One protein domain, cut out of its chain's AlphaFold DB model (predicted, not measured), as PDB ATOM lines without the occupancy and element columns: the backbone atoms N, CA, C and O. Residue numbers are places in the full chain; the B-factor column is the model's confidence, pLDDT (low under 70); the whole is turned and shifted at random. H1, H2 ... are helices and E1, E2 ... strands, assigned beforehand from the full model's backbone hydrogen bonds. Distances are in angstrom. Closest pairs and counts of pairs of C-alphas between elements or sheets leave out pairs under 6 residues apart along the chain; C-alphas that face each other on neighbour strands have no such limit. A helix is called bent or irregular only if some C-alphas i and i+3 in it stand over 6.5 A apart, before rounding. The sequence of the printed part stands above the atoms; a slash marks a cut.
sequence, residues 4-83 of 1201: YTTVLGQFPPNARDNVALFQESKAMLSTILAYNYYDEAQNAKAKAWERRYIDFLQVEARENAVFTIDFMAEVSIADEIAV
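What this domain is: This is residues 4 to 83 of the 1201 residues of the protein "Calmodulin" of Aphanomyces invadans (UniProt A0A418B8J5). A loose, open model: a ribbon of two antiparallel strands, E1 and E2, has the short helix H1 beyond one end, and from its other end a long link leads away to a long helix, H2. The last helix, H3, packs crosswise on residues 47 to 54 of H2, while H1 lies far from both. The printed part has 80 residues, with three named helices and two named strands in the order E1, H1, E2, H2, H3, and the class is mixed, helices and strands. The whole is loose, with a radius of gyration of the C-alphas of 16.5 A and spans of 48 by 32 by 21 A.

How they stand to each other: Start with strand E1, residues 4 to 9, and look across to its antiparallel neighbour E2, residues 27 to 32, at 160 degrees between their directions. C-alphas 6 and 30 face each other at 4.5 A, and N 7 and O 29 are 2.8 A apart, within hydrogen-bond range, as are N 29 and O 7 at 2.8 A. Between these strands in the chain comes helix H1, residues 19 to 24; its closest C-alphas to E1 are those of Leu 8 and Phe 22, 7.5 A apart. Go on to helix H2, residues 44 to 63, and helix H3, residues 74 to 83. H2 touches H3 with residues 47 to 54 alone, and the closest C-alphas are those of Lys 47 and Val 75, 6.3 A apart. Their lines stand about perpendicular, at 75 degrees. H1 is apart from H2 and H3, E1 is apart from both as well, and E2 is apart from H3. Of the O i to N i+4 pairs, 14 of 16 in H2, 5 of 6 in H3 and 0 of 2 in H1 are within hydrogen-bond range; in H1, 3 of 3 O i to N i+3 pairs are.

Where its parts are: Find C-alpha 4 at (-31.689, -37.538, -20.505); from there E1 runs 16.2 A to Gly 9. H1 covers 9.9 A from Val 19 to Glu 24, and E2 16.6 A from Ala 27 to Ile 32. Look for C-alpha 44 at (-12.996, -36.158, -10.464), where H2 begins its 29.4 A to Glu 63. H3 covers 15.4 A from Glu 74 to C-alpha 83 at (-21.670, -35.264, 7.151); it is irregular, but only just, with C-alphas 74 and 77 6.51 A apart.

The domain as a whole: The two C-alphas farthest apart are those of Asn 18 and Ala 41, at 47.6 A. The printed part has no cut. The link from E2 to H2, 11 residues, is long; that from H1 to E2 is tight. The mean pLDDT of the printed part is 85.9, and residues 4 to 5 and 13 to 17 are under 70.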
ATOM      1  N   TYR A   4     -30.739 -37.913 -21.545       53.44
ATOM      2  CA  TYR A   4     -31.689 -37.538 -20.505       53.44
ATOM      3  C   TYR A   4     -32.902 -38.450 -20.670       53.44
ATOM      4  O   TYR A   4     -33.421 -38.572 -21.781       53.44
ATOM      5  N   THR A   5     -33.355 -39.093 -19.598       68.31
ATOM      6  CA  THR A   5     -34.563 -39.931 -19.633       68.31
ATOM      7  C   THR A   5     -35.566 -39.444 -18.605       68.31
ATOM      8  O   THR A   5     -35.274 -39.438 -17.408       68.31
ATOM      9  N   THR A   6     -36.750 -39.070 -19.083       71.12
ATOM     10  CA  THR A   6     -37.877 -38.636 -18.254       71.12
ATOM     11  C   THR A   6     -38.923 -39.744 -18.197       71.12
ATOM     12  O   THR A   6     -39.332 -40.261 -19.237       71.12
ATOM     13  N   VAL A   7     -39.355 -40.115 -16.992       75.94
ATOM     14  CA  VAL A   7     -40.308 -41.202 -16.731       75.94
ATOM     15  C   VAL A   7     -41.408 -40.687 -15.803       75.94
ATOM     16  O   VAL A   7     -41.128 -40.007 -14.817       75.94
ATOM     17  N   LEU A   8     -42.665 -41.001 -16.111       77.75
ATOM     18  CA  LEU A   8     -43.808 -40.652 -15.262       77.75
ATOM     19  C   LEU A   8     -43.938 -41.637 -14.089       77.75
ATOM     20  O   LEU A   8     -43.642 -42.821 -14.235       77.75
ATOM     21  N   GLY A   9     -44.406 -41.152 -12.940       76.62
ATOM     22  CA  GLY A   9     -44.629 -41.930 -11.720       76.62
ATOM     23  C   GLY A   9     -45.969 -41.608 -11.054       76.62
ATOM     24  O   GLY A   9     -46.628 -40.621 -11.390       76.62
ATOM     25  N   GLN A  10     -46.383 -42.449 -10.102       76.19
ATOM     26  CA  GLN A  10     -47.708 -42.391  -9.458       76.19
ATOM     27  C   GLN A  10     -48.892 -42.319 -10.442       76.19
ATOM     28  O   GLN A  10     -49.795 -41.497 -10.278       76.19
ATOM     29  N   PHE A  11     -48.897 -43.175 -11.464       75.94
ATOM     30  CA  PHE A  11     -50.088 -43.447 -12.275       75.94
ATOM     31  C   PHE A  11     -50.867 -44.661 -11.706       75.94
ATOM     32  O   PHE A  11     -50.307 -45.433 -10.925       75.94
ATOM     33  N   PRO A  12     -52.157 -44.854 -12.041       74.69
ATOM     34  CA  PRO A  12     -52.935 -46.007 -11.581       74.69
ATOM     35  C   PRO A  12     -52.361 -47.346 -12.088       74.69
ATOM     36  O   PRO A  12     -51.934 -47.413 -13.240       74.69
ATOM     37  N   PRO A  13     -52.443 -48.452 -11.321       63.75
ATOM     38  CA  PRO A  13     -51.780 -49.723 -11.663       63.75
ATOM     39  C   PRO A  13     -52.260 -50.377 -12.974       63.75
ATOM     40  O   PRO A  13     -51.583 -51.249 -13.511       63.75
ATOM     41  N   ASN A  14     -53.403 -49.942 -13.518       66.94
ATOM     42  CA  ASN A  14     -53.943 -50.405 -14.800       66.94
ATOM     43  C   ASN A  14     -53.504 -49.528 -15.998       66.94
ATOM     44  O   ASN A  14     -53.938 -49.774 -17.122       66.94
ATOM     45  N   ALA A  15     -52.673 -48.492 -15.805       64.50
ATOM     46  CA  ALA A  15     -52.294 -47.558 -16.877       64.50
ATOM     47  C   ALA A  15     -51.517 -48.212 -18.025       64.50
ATOM     48  O   ALA A  15     -51.590 -47.758 -19.165       64.50
ATOM     49  N   ARG A  16     -50.846 -49.334 -17.748       64.38
ATOM     50  CA  ARG A  16     -50.161 -50.151 -18.758       64.38
ATOM     51  C   ARG A  16     -51.124 -50.699 -19.828       64.38
ATOM     52  O   ARG A  16     -50.698 -50.878 -20.964       64.38
ATOM     53  N   ASP A  17     -52.405 -50.876 -19.487       69.75
ATOM     54  CA  ASP A  17     -53.467 -51.325 -20.401       69.75
ATOM     55  C   ASP A  17     -54.333 -50.167 -20.946       69.75
ATOM     56  O   ASP A  17     -55.081 -50.346 -21.908       69.75
ATOM     57  N   ASN A  18     -54.253 -48.968 -20.353       75.19
ATOM     58  CA  ASN A  18     -55.004 -47.784 -20.779       75.19
ATOM     59  C   ASN A  18     -54.152 -46.511 -20.682       75.19
ATOM     60  O   ASN A  18     -54.016 -45.913 -19.613       75.19
ATOM     61  N   VAL A  19     -53.671 -46.050 -21.841       76.12
ATOM     62  CA  VAL A  19     -52.762 -44.900 -21.981       76.12
ATOM     63  C   VAL A  19     -53.323 -43.604 -21.376       76.12
ATOM     64  O   VAL A  19     -52.549 -42.769 -20.914       76.12
ATOM     65  N   ALA A  20     -54.650 -43.435 -21.312       78.00
ATOM     66  CA  ALA A  20     -55.261 -42.258 -20.692       78.00
ATOM     67  C   ALA A  20     -54.906 -42.123 -19.200       78.00
ATOM     68  O   ALA A  20     -54.743 -41.011 -18.710       78.00
ATOM     69  N   LEU A  21     -54.697 -43.235 -18.487       79.25
ATOM     70  CA  LEU A  21     -54.362 -43.223 -17.060       79.25
ATOM     71  C   LEU A  21     -52.924 -42.734 -16.787       79.25
ATOM     72  O   LEU A  21     -52.625 -42.347 -15.660       79.25
ATOM     73  N   PHE A  22     -52.039 -42.668 -17.792       80.75
ATOM     74  CA  PHE A  22     -50.760 -41.959 -17.636       80.75
ATOM     75  C   PHE A  22     -50.946 -40.441 -17.508       80.75
ATOM     76  O   PHE A  22     -50.076 -39.782 -16.955       80.75
ATOM     77  N   GLN A  23     -52.080 -39.877 -17.946       83.12
ATOM     78  CA  GLN A  23     -52.402 -38.458 -17.731       83.12
ATOM     79  C   GLN A  23     -52.746 -38.153 -16.260       83.12
ATOM     80  O   GLN A  23     -52.745 -36.994 -15.860       83.12
ATOM     81  N   GLU A  24     -52.998 -39.184 -15.443       85.06
ATOM     82  CA  GLU A  24     -53.213 -39.067 -13.994       85.06
ATOM     83  C   GLU A  24     -51.900 -39.134 -13.182       85.06
ATOM     84  O   GLU A  24     -51.946 -39.105 -11.950       85.06
ATOM     85  N   SER A  25     -50.731 -39.236 -13.837       84.62
ATOM     86  CA  SER A  25     -49.426 -39.327 -13.170       84.62
ATOM     87  C   SER A  25     -49.119 -38.090 -12.324       84.62
ATOM     88  O   SER A  25     -49.197 -36.965 -12.821       84.62
ATOM     89  N   LYS A  26     -48.700 -38.292 -11.071       86.31
ATOM     90  CA  LYS A  26     -48.443 -37.201 -10.110       86.31
ATOM     91  C   LYS A  26     -46.965 -36.891  -9.885       86.31
ATOM     92  O   LYS A  26     -46.654 -35.905  -9.227       86.31
ATOM     93  N   ALA A  27     -46.066 -37.715 -10.417       87.81
ATOM     94  CA  ALA A  27     -44.624 -37.535 -10.299       87.81
ATOM     95  C   ALA A  27     -43.938 -37.622 -11.669       87.81
ATOM     96  O   ALA A  27     -44.391 -38.343 -12.559       87.81
ATOM     97  N   MET A  28     -42.811 -36.926 -11.812       87.00
ATOM     98  CA  MET A  28     -41.946 -36.992 -12.988       87.00
ATOM     99  C   MET A  28     -40.501 -37.212 -12.531       87.00
ATOM    100  O   MET A  28     -39.887 -36.323 -11.950       87.00
ATOM    101  N   LEU A  29     -39.952 -38.394 -12.808       86.38
ATOM    102  CA  LEU A  29     -38.537 -38.686 -12.612       86.38
ATOM    103  C   LEU A  29     -37.760 -38.211 -13.844       86.38
ATOM    104  O   LEU A  29     -38.059 -38.631 -14.958       86.38
ATOM    105  N   SER A  30     -36.738 -37.383 -13.644       87.44
ATOM    106  CA  SER A  30     -35.750 -37.037 -14.672       87.44
ATOM    107  C   SER A  30     -34.395 -37.616 -14.276       87.44
ATOM    108  O   SER A  30     -33.965 -37.463 -13.135       87.44
ATOM    109  N   THR A  31     -33.731 -38.322 -15.188       87.12
ATOM    110  CA  THR A  31     -32.425 -38.955 -14.946       87.12
ATOM    111  C   THR A  31     -31.394 -38.452 -15.949       87.12
ATOM    112  O   THR A  31     -31.626 -38.483 -17.160       87.12
ATOM    113  N   ILE A  32     -30.244 -38.010 -15.433       87.38
ATOM    114  CA  ILE A  32     -29.094 -37.530 -16.206       87.38
ATOM    115  C   ILE A  32     -27.999 -38.594 -16.131       87.38
ATOM    116  O   ILE A  32     -27.533 -38.919 -15.040       87.38
ATOM    117  N   LEU A  33     -27.574 -39.144 -17.272       83.75
ATOM    118  CA  LEU A  33     -26.550 -40.193 -17.297       83.75
ATOM    119  C   LEU A  33     -25.140 -39.608 -17.478       83.75
ATOM    120  O   LEU A  33     -24.806 -39.030 -18.519       83.75
ATOM    121  N   ALA A  34     -24.296 -39.800 -16.461       83.06
ATOM    122  CA  ALA A  34     -22.865 -39.510 -16.486       83.06
ATOM    123  C   ALA A  34     -22.041 -40.788 -16.740       83.06
ATOM    124  O   ALA A  34     -22.439 -41.886 -16.356       83.06
ATOM    125  N   TYR A  35     -20.869 -40.647 -17.370       82.44
ATOM    126  CA  TYR A  35     -19.917 -41.753 -17.511       82.44
ATOM    127  C   TYR A  35     -19.149 -41.955 -16.200       82.44
ATOM    128  O   TYR A  35     -18.514 -41.020 -15.714       82.44
ATOM    129  N   ASN A  36     -19.182 -43.179 -15.671       86.25
ATOM    130  CA  ASN A  36     -18.409 -43.608 -14.508       86.25
ATOM    131  C   ASN A  36     -17.253 -44.512 -14.970       86.25
ATOM    132  O   ASN A  36     -17.472 -45.477 -15.703       86.25
ATOM    133  N   TYR A  37     -16.032 -44.192 -14.549       86.38
ATOM    134  CA  TYR A  37     -14.806 -44.925 -14.858       86.38
ATOM    135  C   TYR A  37     -14.348 -45.745 -13.646       86.38
ATOM    136  O   TYR A  37     -14.529 -45.336 -12.502       86.38
ATOM    137  N   TYR A  38     -13.703 -46.890 -13.887       84.56
ATOM    138  CA  TYR A  38     -13.104 -47.699 -12.814       84.56
ATOM    139  C   TYR A  38     -11.942 -46.972 -12.108       84.56
ATOM    140  O   TYR A  38     -11.720 -47.150 -10.914       84.56
ATOM    141  N   ASP A  39     -11.220 -46.122 -12.842       88.69
ATOM    142  CA  ASP A  39     -10.226 -45.205 -12.287       88.69
ATOM    143  C   ASP A  39     -10.914 -43.968 -11.683       88.69
ATOM    144  O   ASP A  39     -11.401 -43.084 -12.394       88.69
ATOM    145  N   GLU A  40     -10.919 -43.892 -10.352       85.31
ATOM    146  CA  GLU A  40     -11.543 -42.799  -9.608       85.31
ATOM    147  C   GLU A  40     -10.947 -41.416  -9.936       85.31
ATOM    148  O   GLU A  40     -11.660 -40.411  -9.848       85.31
ATOM    149  N   ALA A  41      -9.686 -41.335 -10.384       89.75
ATOM    150  CA  ALA A  41      -9.074 -40.062 -10.765       89.75
ATOM    151  C   ALA A  41      -9.771 -39.426 -11.983       89.75
ATOM    152  O   ALA A  41      -9.907 -38.202 -12.055       89.75
ATOM    153  N   GLN A  42     -10.278 -40.242 -12.913       89.56
ATOM    154  CA  GLN A  42     -11.012 -39.769 -14.094       89.56
ATOM    155  C   GLN A  42     -12.413 -39.253 -13.722       89.56
ATOM    156  O   GLN A  42     -12.893 -38.274 -14.302       89.56
ATOM    157  N   ASN A  43     -13.024 -39.817 -12.673       91.75
ATOM    158  CA  ASN A  43     -14.325 -39.388 -12.147       91.75
ATOM    159  C   ASN A  43     -14.296 -38.014 -11.451       91.75
ATOM    160  O   ASN A  43     -15.355 -37.448 -11.176       91.75
ATOM    161  N   ALA A  44     -13.120 -37.432 -11.179       92.12
ATOM    162  CA  ALA A  44     -12.996 -36.158 -10.464       92.12
ATOM    163  C   ALA A  44     -13.791 -35.005 -11.115       92.12
ATOM    164  O   ALA A  44     -14.373 -34.182 -10.408       92.12
ATOM    165  N   LYS A  45     -13.871 -34.966 -12.455       91.06
ATOM    166  CA  LYS A  45     -14.669 -33.965 -13.187       91.06
ATOM    167  C   LYS A  45     -16.179 -34.176 -13.018       91.06
ATOM    168  O   LYS A  45     -16.897 -33.193 -12.871       91.06
ATOM    169  N   ALA A  46     -16.643 -35.428 -13.002       91.38
ATOM    170  CA  ALA A  46     -18.050 -35.762 -12.770       91.38
ATOM    171  C   ALA A  46     -18.468 -35.377 -11.342       91.38
ATOM    172  O   ALA A  46     -19.362 -34.552 -11.174       91.38
ATOM    173  N   LYS A  47     -17.709 -35.813 -10.324       92.88
ATOM    174  CA  LYS A  47     -17.945 -35.459  -8.910       92.88
ATOM    175  C   LYS A  47     -17.958 -33.939  -8.661       92.88
ATOM    176  O   LYS A  47     -18.708 -33.454  -7.816       92.88
ATOM    177  N   ALA A  48     -17.146 -33.167  -9.391       93.38
ATOM    178  CA  ALA A  48     -17.105 -31.701  -9.297       93.38
ATOM    179  C   ALA A  48     -18.268 -30.976 -10.012       93.38
ATOM    180  O   ALA A  48     -18.519 -29.799  -9.730       93.38
ATOM    181  N   TRP A  49     -18.963 -31.657 -10.928       94.25
ATOM    182  CA  TRP A  49     -20.228 -31.204 -11.514       94.25
ATOM    183  C   TRP A  49     -21.414 -31.626 -10.636       94.25
ATOM    184  O   TRP A  49     -22.233 -30.782 -10.290       94.25
ATOM    185  N   GLU A  50     -21.446 -32.885 -10.185       95.38
ATOM    186  CA  GLU A  50     -22.487 -33.432  -9.303       95.38
ATOM    187  C   GLU A  50     -22.663 -32.610  -8.023       95.38
ATOM    188  O   GLU A  50     -23.790 -32.325  -7.632       95.38
ATOM    189  N   ARG A  51     -21.568 -32.155  -7.398       95.19
ATOM    190  CA  ARG A  51     -21.646 -31.278  -6.216       95.19
ATOM    191  C   ARG A  51     -22.311 -29.935  -6.517       95.19
ATOM    192  O   ARG A  51     -23.230 -29.564  -5.807       95.19
ATOM    193  N   ARG A  52     -21.954 -29.271  -7.624       95.38
ATOM    194  CA  ARG A  52     -22.635 -28.031  -8.049       95.38
ATOM    195  C   ARG A  52     -24.108 -28.255  -8.402       95.38
ATOM    196  O   ARG A  52     -24.919 -27.359  -8.206       95.38
ATOM    197  N   TYR A  53     -24.446 -29.430  -8.927       94.38
ATOM    198  CA  TYR A  53     -25.823 -29.830  -9.212       94.38
ATOM    199  C   TYR A  53     -26.629 -30.056  -7.920       94.38
ATOM    200  O   TYR A  53     -27.756 -29.576  -7.826       94.38
ATOM    201  N   ILE A  54     -26.030 -30.679  -6.894       95.44
ATOM    202  CA  ILE A  54     -26.590 -30.754  -5.532       95.44
ATOM    203  C   ILE A  54     -26.780 -29.346  -4.951       95.44
ATOM    204  O   ILE A  54     -27.871 -29.040  -4.480       95.44
ATOM    205  N   ASP A  55     -25.753 -28.489  -4.999       95.12
ATOM    206  CA  ASP A  55     -25.803 -27.124  -4.454       95.12
ATOM    207  C   ASP A  55     -26.941 -26.306  -5.094       95.12
ATOM    208  O   ASP A  55     -27.720 -25.664  -4.392       95.12
ATOM    209  N   PHE A  56     -27.077 -26.384  -6.423       95.25
ATOM    210  CA  PHE A  56     -28.153 -25.747  -7.184       95.25
ATOM    211  C   PHE A  56     -29.540 -26.282  -6.795       95.25
ATOM    212  O   PHE A  56     -30.432 -25.499  -6.461       95.25
ATOM    213  N   LEU A  57     -29.727 -27.607  -6.774       94.81
ATOM    214  CA  LEU A  57     -31.022 -28.200  -6.424       94.81
ATOM    215  C   LEU A  57     -31.397 -28.007  -4.949       94.81
ATOM    216  O   LEU A  57     -32.583 -27.949  -4.641       94.81
ATOM    217  N   GLN A  58     -30.433 -27.832  -4.040       93.31
ATOM    218  CA  GLN A  58     -30.721 -27.450  -2.652       93.31
ATOM    219  C   GLN A  58     -31.291 -26.033  -2.506       93.31
ATOM    220  O   GLN A  58     -31.944 -25.769  -1.496       93.31
ATOM    221  N   VAL A  59     -31.039 -25.129  -3.458       93.88
ATOM    222  CA  VAL A  59     -31.665 -23.797  -3.503       93.88
ATOM    223  C   VAL A  59     -33.042 -23.907  -4.153       93.88
ATOM    224  O   VAL A  59     -34.046 -23.592  -3.516       93.88
ATOM    225  N   GLU A  60     -33.106 -24.469  -5.363       93.94
ATOM    226  CA  GLU A  60     -34.349 -24.634  -6.127       93.94
ATOM    227  C   GLU A  60     -35.426 -25.387  -5.316       93.94
ATOM    228  O   GLU A  60     -36.551 -24.916  -5.198       93.94
ATOM    229  N   ALA A  61     -35.082 -26.493  -4.643       91.88
ATOM    230  CA  ALA A  61     -36.022 -27.267  -3.821       91.88
ATOM    231  C   ALA A  61     -36.511 -26.554  -2.537       91.88
ATOM    232  O   ALA A  61     -37.385 -27.080  -1.848       91.88
ATOM    233  N   ARG A  62     -35.951 -25.386  -2.183       90.19
ATOM    234  CA  ARG A  62     -36.422 -24.532  -1.070       90.19
ATOM    235  C   ARG A  62     -37.248 -23.342  -1.549       90.19
ATOM    236  O   ARG A  62     -38.099 -22.871  -0.802       90.19
ATOM    237  N   GLU A  63     -36.975 -22.848  -2.754       92.88
ATOM    238  CA  GLU A  63     -37.601 -21.648  -3.323       92.88
ATOM    239  C   GLU A  63     -38.786 -21.977  -4.250       92.88
ATOM    240  O   GLU A  63     -39.689 -21.155  -4.419       92.88
ATOM    241  N   ASN A  64     -38.836 -23.187  -4.819       91.44
ATOM    242  CA  ASN A  64     -39.884 -23.585  -5.753       91.44
ATOM    243  C   ASN A  64     -41.231 -23.841  -5.049       91.44
ATOM    244  O   ASN A  64     -41.409 -24.810  -4.315       91.44
ATOM    245  N   ALA A  65     -42.212 -22.978  -5.320       89.69
ATOM    246  CA  ALA A  65     -43.568 -23.071  -4.771       89.69
ATOM    247  C   ALA A  65     -44.536 -23.953  -5.594       89.69
ATOM    248  O   ALA A  65     -45.707 -24.069  -5.233       89.69
ATOM    249  N   VAL A  66     -44.083 -24.537  -6.712       91.06
ATOM    250  CA  VAL A  66     -44.923 -25.283  -7.672       91.06
ATOM    251  C   VAL A  66     -44.661 -26.789  -7.615       91.06
ATOM    252  O   VAL A  66     -45.600 -27.578  -7.717       91.06
ATOM    253  N   PHE A  67     -43.403 -27.198  -7.432       89.06
ATOM    254  CA  PHE A  67     -42.977 -28.597  -7.438       89.06
ATOM    255  C   PHE A  67     -42.199 -28.958  -6.170       89.06
ATOM    256  O   PHE A  67     -41.259 -28.269  -5.786       89.06
ATOM    257  N   THR A  68     -42.526 -30.101  -5.566       90.94
ATOM    258  CA  THR A  68     -41.662 -30.758  -4.576       90.94
ATOM    259  C   THR A  68     -40.509 -31.450  -5.304       90.94
ATOM    260  O   THR A  68     -40.741 -32.409  -6.043       90.94
ATOM    261  N   ILE A  69     -39.282 -30.952  -5.130       92.50
ATOM    262  CA  ILE A  69     -38.100 -31.419  -5.870       92.50
ATOM    263  C   ILE A  69     -37.235 -32.306  -4.967       92.50
ATOM    264  O   ILE A  69     -36.445 -31.823  -4.161       92.50
ATOM    265  N   ASP A  70     -37.372 -33.617  -5.149       93.50
ATOM    266  CA  ASP A  70     -36.526 -34.644  -4.538       93.50
ATOM    267  C   ASP A  70     -35.451 -35.114  -5.529       93.50
ATOM    268  O   ASP A  70     -35.746 -35.389  -6.693       93.50
ATOM    269  N   PHE A  71     -34.193 -35.217  -5.086       93.81
ATOM    270  CA  PHE A  71     -33.055 -35.439  -5.986       93.81
ATOM    271  C   PHE A  71     -31.886 -36.212  -5.355       93.81
ATOM    272  O   PHE A  71     -31.727 -36.278  -4.136       93.81
ATOM    273  N   MET A  72     -31.026 -36.756  -6.221       93.19
ATOM    274  CA  MET A  72     -29.778 -37.442  -5.879       93.19
ATOM    275  C   MET A  72     -28.736 -37.246  -6.984       93.19
ATOM    276  O   MET A  72     -29.081 -37.220  -8.165       93.19
ATOM    277  N   ALA A  73     -27.461 -37.191  -6.598       94.06
ATOM    278  CA  ALA A  73     -26.336 -37.554  -7.459       94.06
ATOM    279  C   ALA A  73     -25.556 -38.723  -6.824       94.06
ATOM    280  O   ALA A  73     -25.723 -39.009  -5.639       94.06
ATOM    281  N   GLU A  74     -24.696 -39.404  -7.581       91.88
ATOM    282  CA  GLU A  74     -23.964 -40.583  -7.086       91.88
ATOM    283  C   GLU A  74     -23.066 -40.227  -5.885       91.88
ATOM    284  O   GLU A  74     -22.992 -40.962  -4.897       91.88
ATOM    285  N   VAL A  75     -22.451 -39.038  -5.908       93.06
ATOM    286  CA  VAL A  75     -21.648 -38.517  -4.791       93.06
ATOM    287  C   VAL A  75     -22.460 -38.228  -3.512       93.06
ATOM    288  O   VAL A  75     -21.879 -38.253  -2.423       93.06
ATOM    289  N   SER A  76     -23.786 -38.018  -3.598       94.31
ATOM    290  CA  SER A  76     -24.642 -37.663  -2.447       94.31
ATOM    291  C   SER A  76     -24.544 -38.677  -1.307       94.31
ATOM    292  O   SER A  76     -24.442 -38.285  -0.147       94.31
ATOM    293  N   ILE A  77     -24.522 -39.978  -1.621       90.38
ATOM    294  CA  ILE A  77     -24.482 -41.047  -0.611       90.38
ATOM    295  C   ILE A  77     -23.189 -40.977   0.215       90.38
ATOM    296  O   ILE A  77     -23.222 -41.129   1.435       90.38
ATOM    297  N   ALA A  78     -22.050 -40.732  -0.435       88.62
ATOM    298  CA  ALA A  78     -20.755 -40.668   0.235       88.62
ATOM    299  C   ALA A  78     -20.595 -39.379   1.059       88.62
ATOM    300  O   ALA A  78     -20.112 -39.429   2.194       88.62
ATOM    301  N   ASP A  79     -21.021 -38.239   0.510       91.25
ATOM    302  CA  ASP A  79     -20.892 -36.946   1.181       91.25
ATOM    303  C   ASP A  79     -21.840 -36.828   2.391       91.25
ATOM    304  O   ASP A  79     -21.403 -36.382   3.452       91.25
ATOM    305  N   GLU A  80     -23.085 -37.314   2.307       91.06
ATOM    306  CA  GLU A  80     -24.038 -37.285   3.432       91.06
ATOM    307  C   GLU A  80     -23.630 -38.217   4.588       91.06
ATOM    308  O   GLU A  80     -23.740 -37.842   5.758       91.06
ATOM    309  N   ILE A  81     -23.067 -39.397   4.294       86.62
ATOM    310  CA  ILE A  81     -22.480 -40.276   5.323       86.62
ATOM    311  C   ILE A  81     -21.268 -39.596   5.988       86.62
ATOM    312  O   ILE A  81     -21.082 -39.694   7.205       86.62
ATOM    313  N   ALA A  82     -20.464 -38.850   5.222       86.19
ATOM    314  CA  ALA A  82     -19.359 -38.062   5.764       86.19
ATOM    315  C   ALA A  82     -19.826 -36.833   6.573       86.19
ATOM    316  O   ALA A  82     -19.091 -36.382   7.454       86.19
ATOM    317  N   VAL A  83     -21.024 -36.294   6.316       87.38
ATOM    318  CA  VAL A  83     -21.670 -35.264   7.151       87.38
ATOM    319  C   VAL A  83     -22.147 -35.866   8.473       87.38
ATOM    320  O   VAL A  83     -21.768 -35.345   9.525       87.38
TER     321      VAL A  83